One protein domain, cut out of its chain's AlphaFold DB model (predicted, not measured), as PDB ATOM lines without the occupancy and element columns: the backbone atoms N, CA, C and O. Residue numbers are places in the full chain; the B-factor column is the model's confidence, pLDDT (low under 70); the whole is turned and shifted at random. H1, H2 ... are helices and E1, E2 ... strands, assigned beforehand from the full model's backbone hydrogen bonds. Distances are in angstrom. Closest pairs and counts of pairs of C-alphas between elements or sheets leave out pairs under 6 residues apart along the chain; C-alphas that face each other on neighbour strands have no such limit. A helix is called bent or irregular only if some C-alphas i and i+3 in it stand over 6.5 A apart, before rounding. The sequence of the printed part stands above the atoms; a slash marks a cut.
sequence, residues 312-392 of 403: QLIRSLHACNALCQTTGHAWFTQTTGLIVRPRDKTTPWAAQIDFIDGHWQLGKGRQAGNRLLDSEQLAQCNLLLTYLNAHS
ATOM      1  N   GLN A 312     105.371 156.498 179.148       92.81
ATOM      2  CA  GLN A 312     104.140 156.649 179.912       92.81
ATOM      3  C   GLN A 312     104.242 155.884 181.232       92.81
ATOM      4  O   GLN A 312     104.504 154.684 181.246       92.81
ATOM      5  N   LEU A 313     103.949 156.580 182.330       91.44
ATOM      6  CA  LEU A 313     103.785 155.990 183.654       91.44
ATOM      7  C   LEU A 313     102.347 155.480 183.828       91.44
ATOM      8  O   LEU A 313     101.384 156.207 183.569       91.44
ATOM      9  N   ILE A 314     102.192 154.247 184.297       89.31
ATOM     10  CA  ILE A 314     100.899 153.617 184.562       89.31
ATOM     11  C   ILE A 314     100.486 153.914 186.006       89.31
ATOM     12  O   ILE A 314     100.906 153.242 186.940       89.31
ATOM     13  N   ARG A 315      99.654 154.950 186.190       83.25
ATOM     14  CA  ARG A 315      99.177 155.393 187.520       83.25
ATOM     15  C   ARG A 315      97.761 154.920 187.881       83.25
ATOM     16  O   ARG A 315      97.392 154.937 189.052       83.25
ATOM     17  N   SER A 316      96.940 154.545 186.897       81.81
ATOM     18  CA  SER A 316      95.532 154.196 187.129       81.81
ATOM     19  C   SER A 316      95.291 152.689 187.091       81.81
ATOM     20  O   SER A 316      95.894 151.971 186.292       81.81
ATOM     21  N   LEU A 317      94.345 152.221 187.914       80.25
ATOM     22  CA  LEU A 317      93.889 150.827 187.900       80.25
ATOM     23  C   LEU A 317      93.374 150.420 186.513       80.25
ATOM     24  O   LEU A 317      93.643 149.312 186.062       80.25
ATOM     25  N   HIS A 318      92.691 151.324 185.802       82.44
ATOM     26  CA  HIS A 318      92.205 151.064 184.445       82.44
ATOM     27  C   HIS A 318      93.349 150.840 183.445       82.44
ATOM     28  O   HIS A 318      93.324 149.869 182.691       82.44
ATOM     29  N   ALA A 319      94.379 151.695 183.463       85.12
ATOM     30  CA  ALA A 319      95.541 151.534 182.593       85.12
ATOM     31  C   ALA A 319      96.343 150.269 182.941       85.12
ATOM     32  O   ALA A 319      96.814 149.584 182.035       85.12
ATOM     33  N   CYS A 320      96.444 149.929 184.230       86.44
ATOM     34  CA  CYS A 320      97.058 148.685 184.689       86.44
ATOM     35  C   CYS A 320      96.271 147.455 184.210       86.44
ATOM     36  O   CYS A 320      96.857 146.547 183.632       86.44
ATOM     37  N   ASN A 321      94.941 147.450 184.351       85.38
ATOM     38  CA  ASN A 321      94.069 146.383 183.847       85.38
ATOM     39  C   ASN A 321      94.244 146.177 182.334       85.38
ATOM     40  O   ASN A 321      94.491 145.059 181.887       85.38
ATOM     41  N   ALA A 322      94.192 147.262 181.554       86.50
ATOM     42  CA  ALA A 322      94.405 147.206 180.110       86.50
ATOM     43  C   ALA A 322      95.792 146.642 179.763       86.50
ATOM     44  O   ALA A 322      95.909 145.800 178.877       86.50
ATOM     45  N   LEU A 323      96.833 147.055 180.491       88.31
ATOM     46  CA  LEU A 323      98.183 146.529 180.308       88.31
ATOM     47  C   LEU A 323      98.278 145.035 180.649       88.31
ATOM     48  O   LEU A 323      98.923 144.282 179.925       88.31
ATOM     49  N   CYS A 324      97.635 144.583 181.725       88.94
ATOM     50  CA  CYS A 324      97.613 143.169 182.099       88.94
ATOM     51  C   CYS A 324      96.933 142.313 181.027       88.94
ATOM     52  O   CYS A 324      97.428 141.241 180.695       88.94
ATOM     53  N   GLN A 325      95.830 142.804 180.454       86.44
ATOM     54  CA  GLN A 325      95.117 142.122 179.373       86.44
ATOM     55  C   GLN A 325      95.957 142.020 178.098       86.44
ATOM     56  O   GLN A 325      95.958 140.973 177.459       86.44
ATOM     57  N   THR A 326      96.687 143.078 177.731       86.62
ATOM     58  CA  THR A 326      97.516 143.063 176.517       86.62
ATOM     59  C   THR A 326      98.793 142.251 176.686       86.62
ATOM     60  O   THR A 326      99.222 141.580 175.751       86.62
ATOM     61  N   THR A 327      99.415 142.306 177.865       86.94
ATOM     62  CA  THR A 327     100.687 141.612 178.113       86.94
ATOM     63  C   THR A 327     100.507 140.166 178.575       86.94
ATOM     64  O   THR A 327     101.413 139.352 178.401       86.94
ATOM     65  N   GLY A 328      99.339 139.829 179.129       85.50
ATOM     66  CA  GLY A 328      99.112 138.552 179.806       85.50
ATOM     67  C   GLY A 328      99.906 138.448 181.107       85.50
ATOM     68  O   GLY A 328     100.344 137.362 181.463       85.50
ATOM     69  N   HIS A 329     100.153 139.572 181.782       88.25
ATOM     70  CA  HIS A 329     100.983 139.643 182.982       88.25
ATOM     71  C   HIS A 329     100.231 140.309 184.130       88.25
ATOM     72  O   HIS A 329      99.504 141.279 183.909       88.25
ATOM     73  N   ALA A 330     100.417 139.831 185.358       87.94
ATOM     74  CA  ALA A 330      99.702 140.347 186.520       87.94
ATOM     75  C   ALA A 330     100.358 141.611 187.109       87.94
ATOM     76  O   ALA A 330     100.694 141.653 188.282       87.94
ATOM     77  N   TRP A 331     100.516 142.685 186.331       85.88
ATOM     78  CA  TRP A 331     101.199 143.919 186.767       85.88
ATOM     79  C   TRP A 331     100.653 144.548 188.061       85.88
ATOM     80  O   TRP A 331     101.380 145.241 188.761       85.88
ATOM     81  N   PHE A 332      99.389 144.299 188.405       79.94
ATOM     82  CA  PHE A 332      98.776 144.780 189.646       79.94
ATOM     83  C   PHE A 332      99.276 144.075 190.916       79.94
ATOM     84  O   PHE A 332      98.968 144.537 192.014       79.94
ATOM     85  N   THR A 333      99.993 142.956 190.792       78.94
ATOM     86  CA  THR A 333     100.645 142.291 191.932       78.94
ATOM     87  C   THR A 333     101.925 143.014 192.341       78.94
ATOM     88  O   THR A 333     102.395 142.825 193.462       78.94
ATOM     89  N   GLN A 334     102.466 143.870 191.467       76.75
ATOM     90  CA  GLN A 334     103.658 144.659 191.750       76.75
ATOM     91  C   GLN A 334     103.291 145.804 192.690       76.75
ATOM     92  O   GLN A 334     102.589 146.746 192.323       76.75
ATOM     93  N   THR A 335     103.741 145.677 193.933       63.75
ATOM     94  CA  THR A 335     103.497 146.647 195.012       63.75
ATOM     95  C   THR A 335     104.666 147.608 195.205       63.75
ATOM     96  O   THR A 335     104.526 148.640 195.861       63.75
ATOM     97  N   THR A 336     105.811 147.293 194.605       68.50
ATOM     98  CA  THR A 336     107.036 148.086 194.641       68.50
ATOM     99  C   THR A 336     107.356 148.574 193.230       68.50
ATOM    100  O   THR A 336     107.140 147.856 192.259       68.50
ATOM    101  N   GLY A 337     107.826 149.811 193.098       80.00
ATOM    102  CA  GLY A 337     108.295 150.337 191.816       80.00
ATOM    103  C   GLY A 337     107.244 151.011 190.928       80.00
ATOM    104  O   GLY A 337     106.048 151.086 191.215       80.00
ATOM    105  N   LEU A 338     107.749 151.568 189.830       87.25
ATOM    106  CA  LEU A 338     107.000 152.295 188.814       87.25
ATOM    107  C   LEU A 338     106.769 151.408 187.608       87.25
ATOM    108  O   LEU A 338     107.716 150.869 187.040       87.25
ATOM    109  N   ILE A 339     105.523 151.334 187.155       90.38
ATOM    110  CA  ILE A 339     105.178 150.595 185.944       90.38
ATOM    111  C   ILE A 339     105.181 151.570 184.773       90.38
ATOM    112  O   ILE A 339     104.324 152.449 184.674       90.38
ATOM    113  N   VAL A 340     106.145 151.416 183.877       92.06
ATOM    114  CA  VAL A 340     106.328 152.257 182.697       92.06
ATOM    115  C   VAL A 340     106.116 151.459 181.420       92.06
ATOM    116  O   VAL A 340     106.347 150.253 181.363       92.06
ATOM    117  N   ARG A 341     105.691 152.147 180.365       92.75
ATOM    118  CA  ARG A 341     105.639 151.598 179.008       92.75
ATOM    119  C   ARG A 341     105.959 152.675 177.971       92.75
ATOM    120  O   ARG A 341     105.739 153.858 178.263       92.75
ATOM    121  N   PRO A 342     106.397 152.306 176.761       91.69
ATOM    122  CA  PRO A 342     106.422 153.241 175.647       91.69
ATOM    123  C   PRO A 342     105.022 153.775 175.326       91.69
ATOM    124  O   PRO A 342     104.007 153.108 175.534       91.69
ATOM    125  N   ARG A 343     104.962 155.002 174.808       90.19
ATOM    126  CA  ARG A 343     103.735 155.607 174.276       90.19
ATOM    127  C   ARG A 343     103.352 155.028 172.923       90.19
ATOM    128  O   ARG A 343     102.171 155.076 172.579       90.19
ATOM    129  N   ASP A 344     104.330 154.521 172.172       84.69
ATOM    130  CA  ASP A 344     104.050 153.839 170.917       84.69
ATOM    131  C   ASP A 344     103.261 152.550 171.195       84.69
ATOM    132  O   ASP A 344     103.596 151.762 172.078       84.69
ATOM    133  N   LYS A 345     102.154 152.382 170.471       67.25
ATOM    134  CA  LYS A 345     101.169 151.313 170.673       67.25
ATOM    135  C   LYS A 345     101.476 150.060 169.852       67.25
ATOM    136  O   LYS A 345     100.754 149.076 169.992       67.25
ATOM    137  N   THR A 346     102.485 150.099 168.983       77.12
ATOM    138  CA  THR A 346     102.768 149.031 168.012       77.12
ATOM    139  C   THR A 346     103.194 147.718 168.671       77.12
ATOM    140  O   THR A 346     102.819 146.651 168.187       77.12
ATOM    141  N   THR A 347     103.901 147.765 169.804       73.69
ATOM    142  CA  THR A 347     104.304 146.570 170.561       73.69
ATOM    143  C   THR A 347     103.956 146.705 172.048       73.69
ATOM    144  O   THR A 347     104.541 147.527 172.754       73.69
ATOM    145  N   PRO A 348     102.997 145.917 172.575       84.88
ATOM    146  CA  PRO A 348     102.621 145.995 173.981       84.88
ATOM    147  C   PRO A 348     103.695 145.341 174.856       84.88
ATOM    148  O   PRO A 348     103.722 144.121 175.041       84.88
ATOM    149  N   TRP A 349     104.566 146.167 175.425       92.81
ATOM    150  CA  TRP A 349     105.471 145.777 176.496       92.81
ATOM    151  C   TRP A 349     105.495 146.834 177.599       92.81
ATOM    152  O   TRP A 349     105.113 147.988 177.400       92.81
ATOM    153  N   ALA A 350     105.900 146.412 178.789       93.62
ATOM    154  CA  ALA A 350     106.066 147.288 179.936       93.62
ATOM    155  C   ALA A 350     107.222 146.818 180.815       93.62
ATOM    156  O   ALA A 350     107.677 145.671 180.730       93.62
ATOM    157  N   ALA A 351     107.684 147.731 181.659       93.44
ATOM    158  CA  ALA A 351     108.710 147.487 182.649       93.44
ATOM    159  C   ALA A 351     108.284 148.030 184.014       93.44
ATOM    160  O   ALA A 351     107.671 149.090 184.114       93.44
ATOM    161  N   GLN A 352     108.637 147.299 185.059       92.75
ATOM    162  CA  GLN A 352     108.684 147.767 186.429       92.75
ATOM    163  C   GLN A 352     110.105 148.237 186.720       92.75
ATOM    164  O   GLN A 352     111.071 147.499 186.504       92.75
ATOM    165  N   ILE A 353     110.211 149.464 187.211       92.19
ATOM    166  CA  ILE A 353     111.465 150.088 187.606       92.19
ATOM    167  C   ILE A 353     111.408 150.348 189.106       92.19
ATOM    168  O   ILE A 353     110.494 151.020 189.584       92.19
ATOM    169  N   ASP A 354     112.389 149.831 189.830       91.06
ATOM    170  CA  ASP A 354     112.491 149.948 191.280       91.06
ATOM    171  C   ASP A 354     113.594 150.950 191.648       91.06
ATOM    172  O   ASP A 354     114.572 151.103 190.914       91.06
ATOM    173  N   PHE A 355     113.435 151.651 192.772       90.50
ATOM    174  CA  PHE A 355     114.465 152.532 193.331       90.50
ATOM    175  C   PHE A 355     115.146 151.812 194.495       90.50
ATOM    176  O   PHE A 355     114.528 151.615 195.541       90.50
ATOM    177  N   ILE A 356     116.387 151.376 194.291       89.62
ATOM    178  CA  ILE A 356     117.150 150.535 195.217       89.62
ATOM    179  C   ILE A 356     118.492 151.219 195.476       89.62
ATOM    180  O   ILE A 356     119.197 151.575 194.533       89.62
ATOM    181  N   ASP A 357     118.824 151.428 196.751       89.06
ATOM    182  CA  ASP A 357     120.096 152.012 197.199       89.06
ATOM    183  C   ASP A 357     120.460 153.335 196.500       89.06
ATOM    184  O   ASP A 357     121.601 153.572 196.114       89.06
ATOM    185  N   GLY A 358     119.465 154.205 196.300       88.38
ATOM    186  CA  GLY A 358     119.662 155.513 195.665       88.38
ATOM    187  C   GLY A 358     119.705 155.488 194.133       88.38
ATOM    188  O   GLY A 358     119.919 156.534 193.519       88.38
ATOM    189  N   HIS A 359     119.473 154.334 193.505       91.62
ATOM    190  CA  HIS A 359     119.505 154.181 192.055       91.62
ATOM    191  C   HIS A 359     118.248 153.492 191.518       91.62
ATOM    192  O   HIS A 359     117.765 152.496 192.055       91.62
ATOM    193  N   TRP A 360     117.732 153.992 190.399       92.31
ATOM    194  CA  TRP A 360     116.712 153.315 189.610       92.31
ATOM    195  C   TRP A 360     117.318 152.135 188.864       92.31
ATOM    196  O   TRP A 360     118.311 152.279 188.140       92.31
ATOM    197  N   GLN A 361     116.672 150.983 188.996       94.31
ATOM    198  CA  GLN A 361     117.065 149.729 188.371       94.31
ATOM    199  C   GLN A 361     115.855 149.059 187.713       94.31
ATOM    200  O   GLN A 361     114.712 149.217 188.145       94.31
ATOM    201  N   LEU A 362     116.101 148.304 186.640       94.25
ATOM    202  CA  LEU A 362     115.063 147.488 186.014       94.25
ATOM    203  C   LEU A 362     114.755 146.303 186.932       94.25
ATOM    204  O   LEU A 362     115.565 145.384 187.032       94.25
ATOM    205  N   GLY A 363     113.574 146.303 187.544       90.38
ATOM    206  CA  GLY A 363     113.094 145.161 188.316       90.38
ATOM    207  C   GLY A 363     112.573 144.055 187.408       90.38
ATOM    208  O   GLY A 363     113.034 142.912 187.437       90.38
ATOM    209  N   LYS A 364     111.611 144.400 186.546       90.62
ATOM    210  CA  LYS A 364     110.899 143.430 185.702       90.62
ATOM    211  C   LYS A 364     110.559 144.037 184.352       90.62
ATOM    212  O   LYS A 364     110.183 145.193 184.268       90.62
ATOM    213  N   GLY A 365     110.617 143.246 183.287       92.00
ATOM    214  CA  GLY A 365     110.169 143.660 181.956       92.00
ATOM    215  C   GLY A 365     109.442 142.528 181.247       92.00
ATOM    216  O   GLY A 365     109.902 141.381 181.316       92.00
ATOM    217  N   ARG A 366     108.303 142.822 180.605       92.00
ATOM    218  CA  ARG A 366     107.502 141.831 179.866       92.00
ATOM    219  C   ARG A 366     106.900 142.402 178.587       92.00
ATOM    220  O   ARG A 366     106.406 143.527 178.575       92.00
ATOM    221  N   GLN A 367     106.889 141.570 177.552       91.75
ATOM    222  CA  GLN A 367     106.119 141.732 176.320       91.75
ATOM    223  C   GLN A 367     104.783 140.970 176.408       91.75
ATOM    224  O   GLN A 367     104.520 140.255 177.380       91.75
ATOM    225  N   ALA A 368     103.970 141.057 175.353       87.69
ATOM    226  CA  ALA A 368     102.816 140.182 175.149       87.69
ATOM    227  C   ALA A 368     103.149 138.685 175.216       87.69
ATOM    228  O   ALA A 368     104.205 138.227 174.771       87.69
ATOM    229  N   GLY A 369     102.201 137.925 175.771       81.88
ATOM    230  CA  GLY A 369     102.343 136.488 175.996       81.88
ATOM    231  C   GLY A 369     103.395 136.163 177.053       81.88
ATOM    232  O   GLY A 369     104.098 135.165 176.916       81.88
ATOM    233  N   ASN A 370     103.566 137.040 178.052       76.38
ATOM    234  CA  ASN A 370     104.526 136.884 179.150       76.38
ATOM    235  C   ASN A 370     105.980 136.624 178.692       76.38
ATOM    236  O   ASN A 370     106.778 135.986 179.385       76.38
ATOM    237  N   ARG A 371     106.345 137.111 177.500       85.56
ATOM    238  CA  ARG A 371     107.711 137.005 176.979       85.56
ATOM    239  C   ARG A 371     108.609 138.039 177.650       85.56
ATOM    240  O   ARG A 371     108.153 139.093 178.090       85.56
ATOM    241  N   LEU A 372     109.898 137.733 177.732       89.38
ATOM    242  CA  LEU A 372     110.899 138.693 178.194       89.38
ATOM    243  C   LEU A 372     111.136 139.785 177.153       89.38
ATOM    244  O   LEU A 372     110.853 139.587 175.973       89.38
ATOM    245  N   LEU A 373     111.670 140.917 177.612       92.06
ATOM    246  CA  LEU A 373     112.118 141.988 176.730       92.06
ATOM    247  C   LEU A 373     113.251 141.496 175.821       92.06
ATOM    248  O   LEU A 373     114.112 140.724 176.251       92.06
ATOM    249  N   ASP A 374     113.249 141.952 174.572       91.56
ATOM    250  CA  ASP A 374     114.351 141.716 173.640       91.56
ATOM    251  C   ASP A 374     115.499 142.716 173.866       91.56
ATOM    252  O   ASP A 374     115.438 143.598 174.726       91.56
ATOM    253  N   SER A 375     116.582 142.570 173.102       90.38
ATOM    254  CA  SER A 375     117.761 143.429 173.233       90.38
ATOM    255  C   SER A 375     117.472 144.907 172.962       90.38
ATOM    256  O   SER A 375     118.096 145.763 173.585       90.38
ATOM    257  N   GLU A 376     116.550 145.215 172.050       93.00
ATOM    258  CA  GLU A 376     116.203 146.596 171.714       93.00
ATOM    259  C   GLU A 376     115.419 147.240 172.861       93.00
ATOM    260  O   GLU A 376     115.769 148.318 173.338       93.00
ATOM    261  N   GLN A 377     114.415 146.540 173.378       94.06
ATOM    262  CA  GLN A 377     113.599 146.997 174.502       94.06
ATOM    263  C   GLN A 377     114.413 147.119 175.795       94.06
ATOM    264  O   GLN A 377     114.217 148.060 176.566       94.06
ATOM    265  N   LEU A 378     115.366 146.210 176.027       94.12
ATOM    266  CA  LEU A 378     116.319 146.327 177.133       94.12
ATOM    267  C   LEU A 378     117.219 147.558 176.971       94.12
ATOM    268  O   LEU A 378     117.450 148.273 177.946       94.12
ATOM    269  N   ALA A 379     117.685 147.856 175.753       93.38
ATOM    270  CA  ALA A 379     118.449 149.073 175.489       93.38
ATOM    271  C   ALA A 379     117.609 150.335 175.755       93.38
ATOM    272  O   ALA A 379     118.090 151.267 176.397       93.38
ATOM    273  N   GLN A 380     116.334 150.337 175.352       94.38
ATOM    274  CA  GLN A 380     115.400 151.424 175.656       94.38
ATOM    275  C   GLN A 380     115.189 151.591 177.170       94.38
ATOM    276  O   GLN A 380     115.231 152.717 177.671       94.38
ATOM    277  N   CYS A 381     115.036 150.494 177.922       94.25
ATOM    278  CA  CYS A 381     114.975 150.540 179.386       94.25
ATOM    279  C   CYS A 381     116.252 151.143 179.983       94.25
ATOM    280  O   CYS A 381     116.164 152.018 180.835       94.25
ATOM    281  N   ASN A 382     117.433 150.743 179.510       94.31
ATOM    282  CA  ASN A 382     118.707 151.268 180.010       94.31
ATOM    283  C   ASN A 382     118.878 152.772 179.750       94.31
ATOM    284  O   ASN A 382     119.412 153.483 180.605       94.31
ATOM    285  N   LEU A 383     118.389 153.277 178.612       95.12
ATOM    286  CA  LEU A 383     118.346 154.716 178.337       95.12
ATOM    287  C   LEU A 383     117.428 155.441 179.326       95.12
ATOM    288  O   LEU A 383     117.803 156.481 179.868       95.12
ATOM    289  N   LEU A 384     116.257 154.865 179.612       94.44
ATOM    290  CA  LEU A 384     115.349 155.406 180.618       94.44
ATOM    291  C   LEU A 384     115.982 155.396 182.017       94.44
ATOM    292  O   LEU A 384     115.928 156.411 182.701       94.44
ATOM    293  N   LEU A 385     116.613 154.298 182.438       94.94
ATOM    294  CA  LEU A 385     117.286 154.210 183.739       94.94
ATOM    295  C   LEU A 385     118.407 155.239 183.870       94.94
ATOM    296  O   LEU A 385     118.510 155.907 184.893       94.94
ATOM    297  N   THR A 386     119.221 155.405 182.824       95.31
ATOM    298  CA  THR A 386     120.272 156.434 182.779       95.31
ATOM    299  C   THR A 386     119.678 157.825 182.984       95.31
ATOM    300  O   THR A 386     120.179 158.600 183.797       95.31
ATOM    301  N   TYR A 387     118.574 158.122 182.295       95.50
ATOM    302  CA  TYR A 387     117.860 159.382 182.463       95.50
ATOM    303  C   TYR A 387     117.336 159.555 183.894       95.50
ATOM    304  O   TYR A 387     117.610 160.576 184.519       95.50
ATOM    305  N   LEU A 388     116.617 158.562 184.427       93.25
ATOM    306  CA  LEU A 388     116.036 158.623 185.768       93.25
ATOM    307  C   LEU A 388     117.122 158.830 186.826       93.25
ATOM    308  O   LEU A 388     116.972 159.695 187.682       93.25
ATOM    309  N   ASN A 389     118.237 158.105 186.732       93.00
ATOM    310  CA  ASN A 389     119.369 158.240 187.647       93.00
ATOM    311  C   ASN A 389     120.042 159.615 187.561       93.00
ATOM    312  O   ASN A 389     120.389 160.176 188.593       93.00
ATOM    313  N   ALA A 390     120.169 160.196 186.365       93.19
ATOM    314  CA  ALA A 390     120.723 161.542 186.199       93.19
ATOM    315  C   ALA A 390     119.822 162.652 186.776       93.19
ATOM    316  O   ALA A 390     120.317 163.717 187.134       93.19
ATOM    317  N   HIS A 391     118.510 162.410 186.860       93.00
ATOM    318  CA  HIS A 391     117.514 163.380 187.339       93.00
ATOM    319  C   HIS A 391     116.976 163.055 188.735       93.00
ATOM    320  O   HIS A 391     116.111 163.761 189.251       93.00
ATOM    321  N   SER A 392     117.474 161.989 189.354       88.62
ATOM    322  CA  SER A 392     117.213 161.711 190.756       88.62
ATOM    323  C   SER A 392     118.087 162.657 191.552       88.62
ATOM    324  O   SER A 392     119.308 162.517 191.553       88.62
TER     325      SER A 392
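What this domain is: This is residues 312 to 392 of the 403 residues of an uncharacterized protein of Sulfurivirga caldicuralii (UniProt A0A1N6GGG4). A twisted sheet of three antiparallel strands, E1, E2 and E3, forms a slab, with the long helix H2 packed slantwise over one face, where it comes close to E3 and E2 more than to E1. The shorter helix H1 is over the opposite face, toward the end of the sheet where E2 begins and E3 ends, and the first two printed residues, 312 to 313, pair beside E1. The printed part has 81 residues with two named helices and three named strands, in the order H1, E1, E2, E3, H2; the order across the sheet is E1, E2, E3. The class is mixed, helices and strands. The whole is compact and rounded, with a radius of gyration of the C-alphas of 12.1 A and spans of 32 by 26 by 19 A.

Where its parts are: The printed part begins at Gln 312, whose C-alpha is at (104.140, 156.649, 179.912). H1 holds residues 317 to 327 and begins with C-alpha 317 at (93.889, 150.827, 187.900); its first and last C-alphas are 15.1 A apart. E1, residues 338 to 342, measures 13.2 A from first to last C-alpha. E2, residues 349 to 356, measures 22.6 A. E3, residues 359 to 367, is the longest strand by residues and measures 24.1 A. H2, residues 375 to 391, measures 24.4 A and ends with C-alpha 391 at (117.514, 163.380, 187.339). Neither helix is bent or irregular.

How they stand to each other: E1, E2 and E3 form a meander, each strand the antiparallel neighbour of the one before. E1 and E3 are edge strands, and E2 is the inner strand. The sheet is strongly twisted, but only just, with C-alphas up to 4.1 A off its best plane. E1 and E2 form a hairpin, with 144 degrees between their directions; N 340 and O 351 are within hydrogen-bond range at 2.8 A, and N 351 and O 340 at 2.9 A. E2 and E3 also form a hairpin, at 158 degrees; N 352 and O 364 are 2.7 A apart, and N 361 and O 354 are 2.8 A apart, both within hydrogen-bond range. Residues 312 to 313 make a short antiparallel pairing with residues 340 to 341 of E1. H2 is on the sheet at a height of 8.2 A. It lies over E2 and only just not over E3, on which 2 of its C-alphas fall; it runs slantwise to the strands, at 38 degrees to E2 on the local plane. The closest C-alphas of E3 and H2 are those of Trp 360 and Asn 389, 5.9 A apart. Those of E2 and H2 are Ala 351 and Cys 381, 7.7 A apart. E1 and H2 are near each other, with 6 pairs of C-alphas within 10 A. H1 is on the sheet too, on the opposite face from H2, at a height of 9.9 A over a local plane fitted to just 6 C-alphas. It lies over E1 and E2, and runs slantwise to the strands, at 41 degrees to E2 on the local plane. Its Thr 327 makes the closest C-alpha pairs with Trp 349 of E2, 6.5 A, and with Gln 367 of E3, 5.7 A. H1 and H2 are apart. In both helices every O i to N i+4 pair is within hydrogen-bond range.

The domain as a whole: The two C-alphas farthest apart are those of Thr 346 and Asp 357, 34.1 A. The C-alphas of Gln 312 and Ser 392, the first and last printed residues, are 17.7 A apart. The printed part has no cut. The link from E2 to E3 is tight, and the links from H1 to E1, from E1 to E2 and from E3 to H2 are short; no link is long. The mean pLDDT of the printed part is 88.2, and the model's confidence is under 70 at residues 335 to 336 and at residue 345.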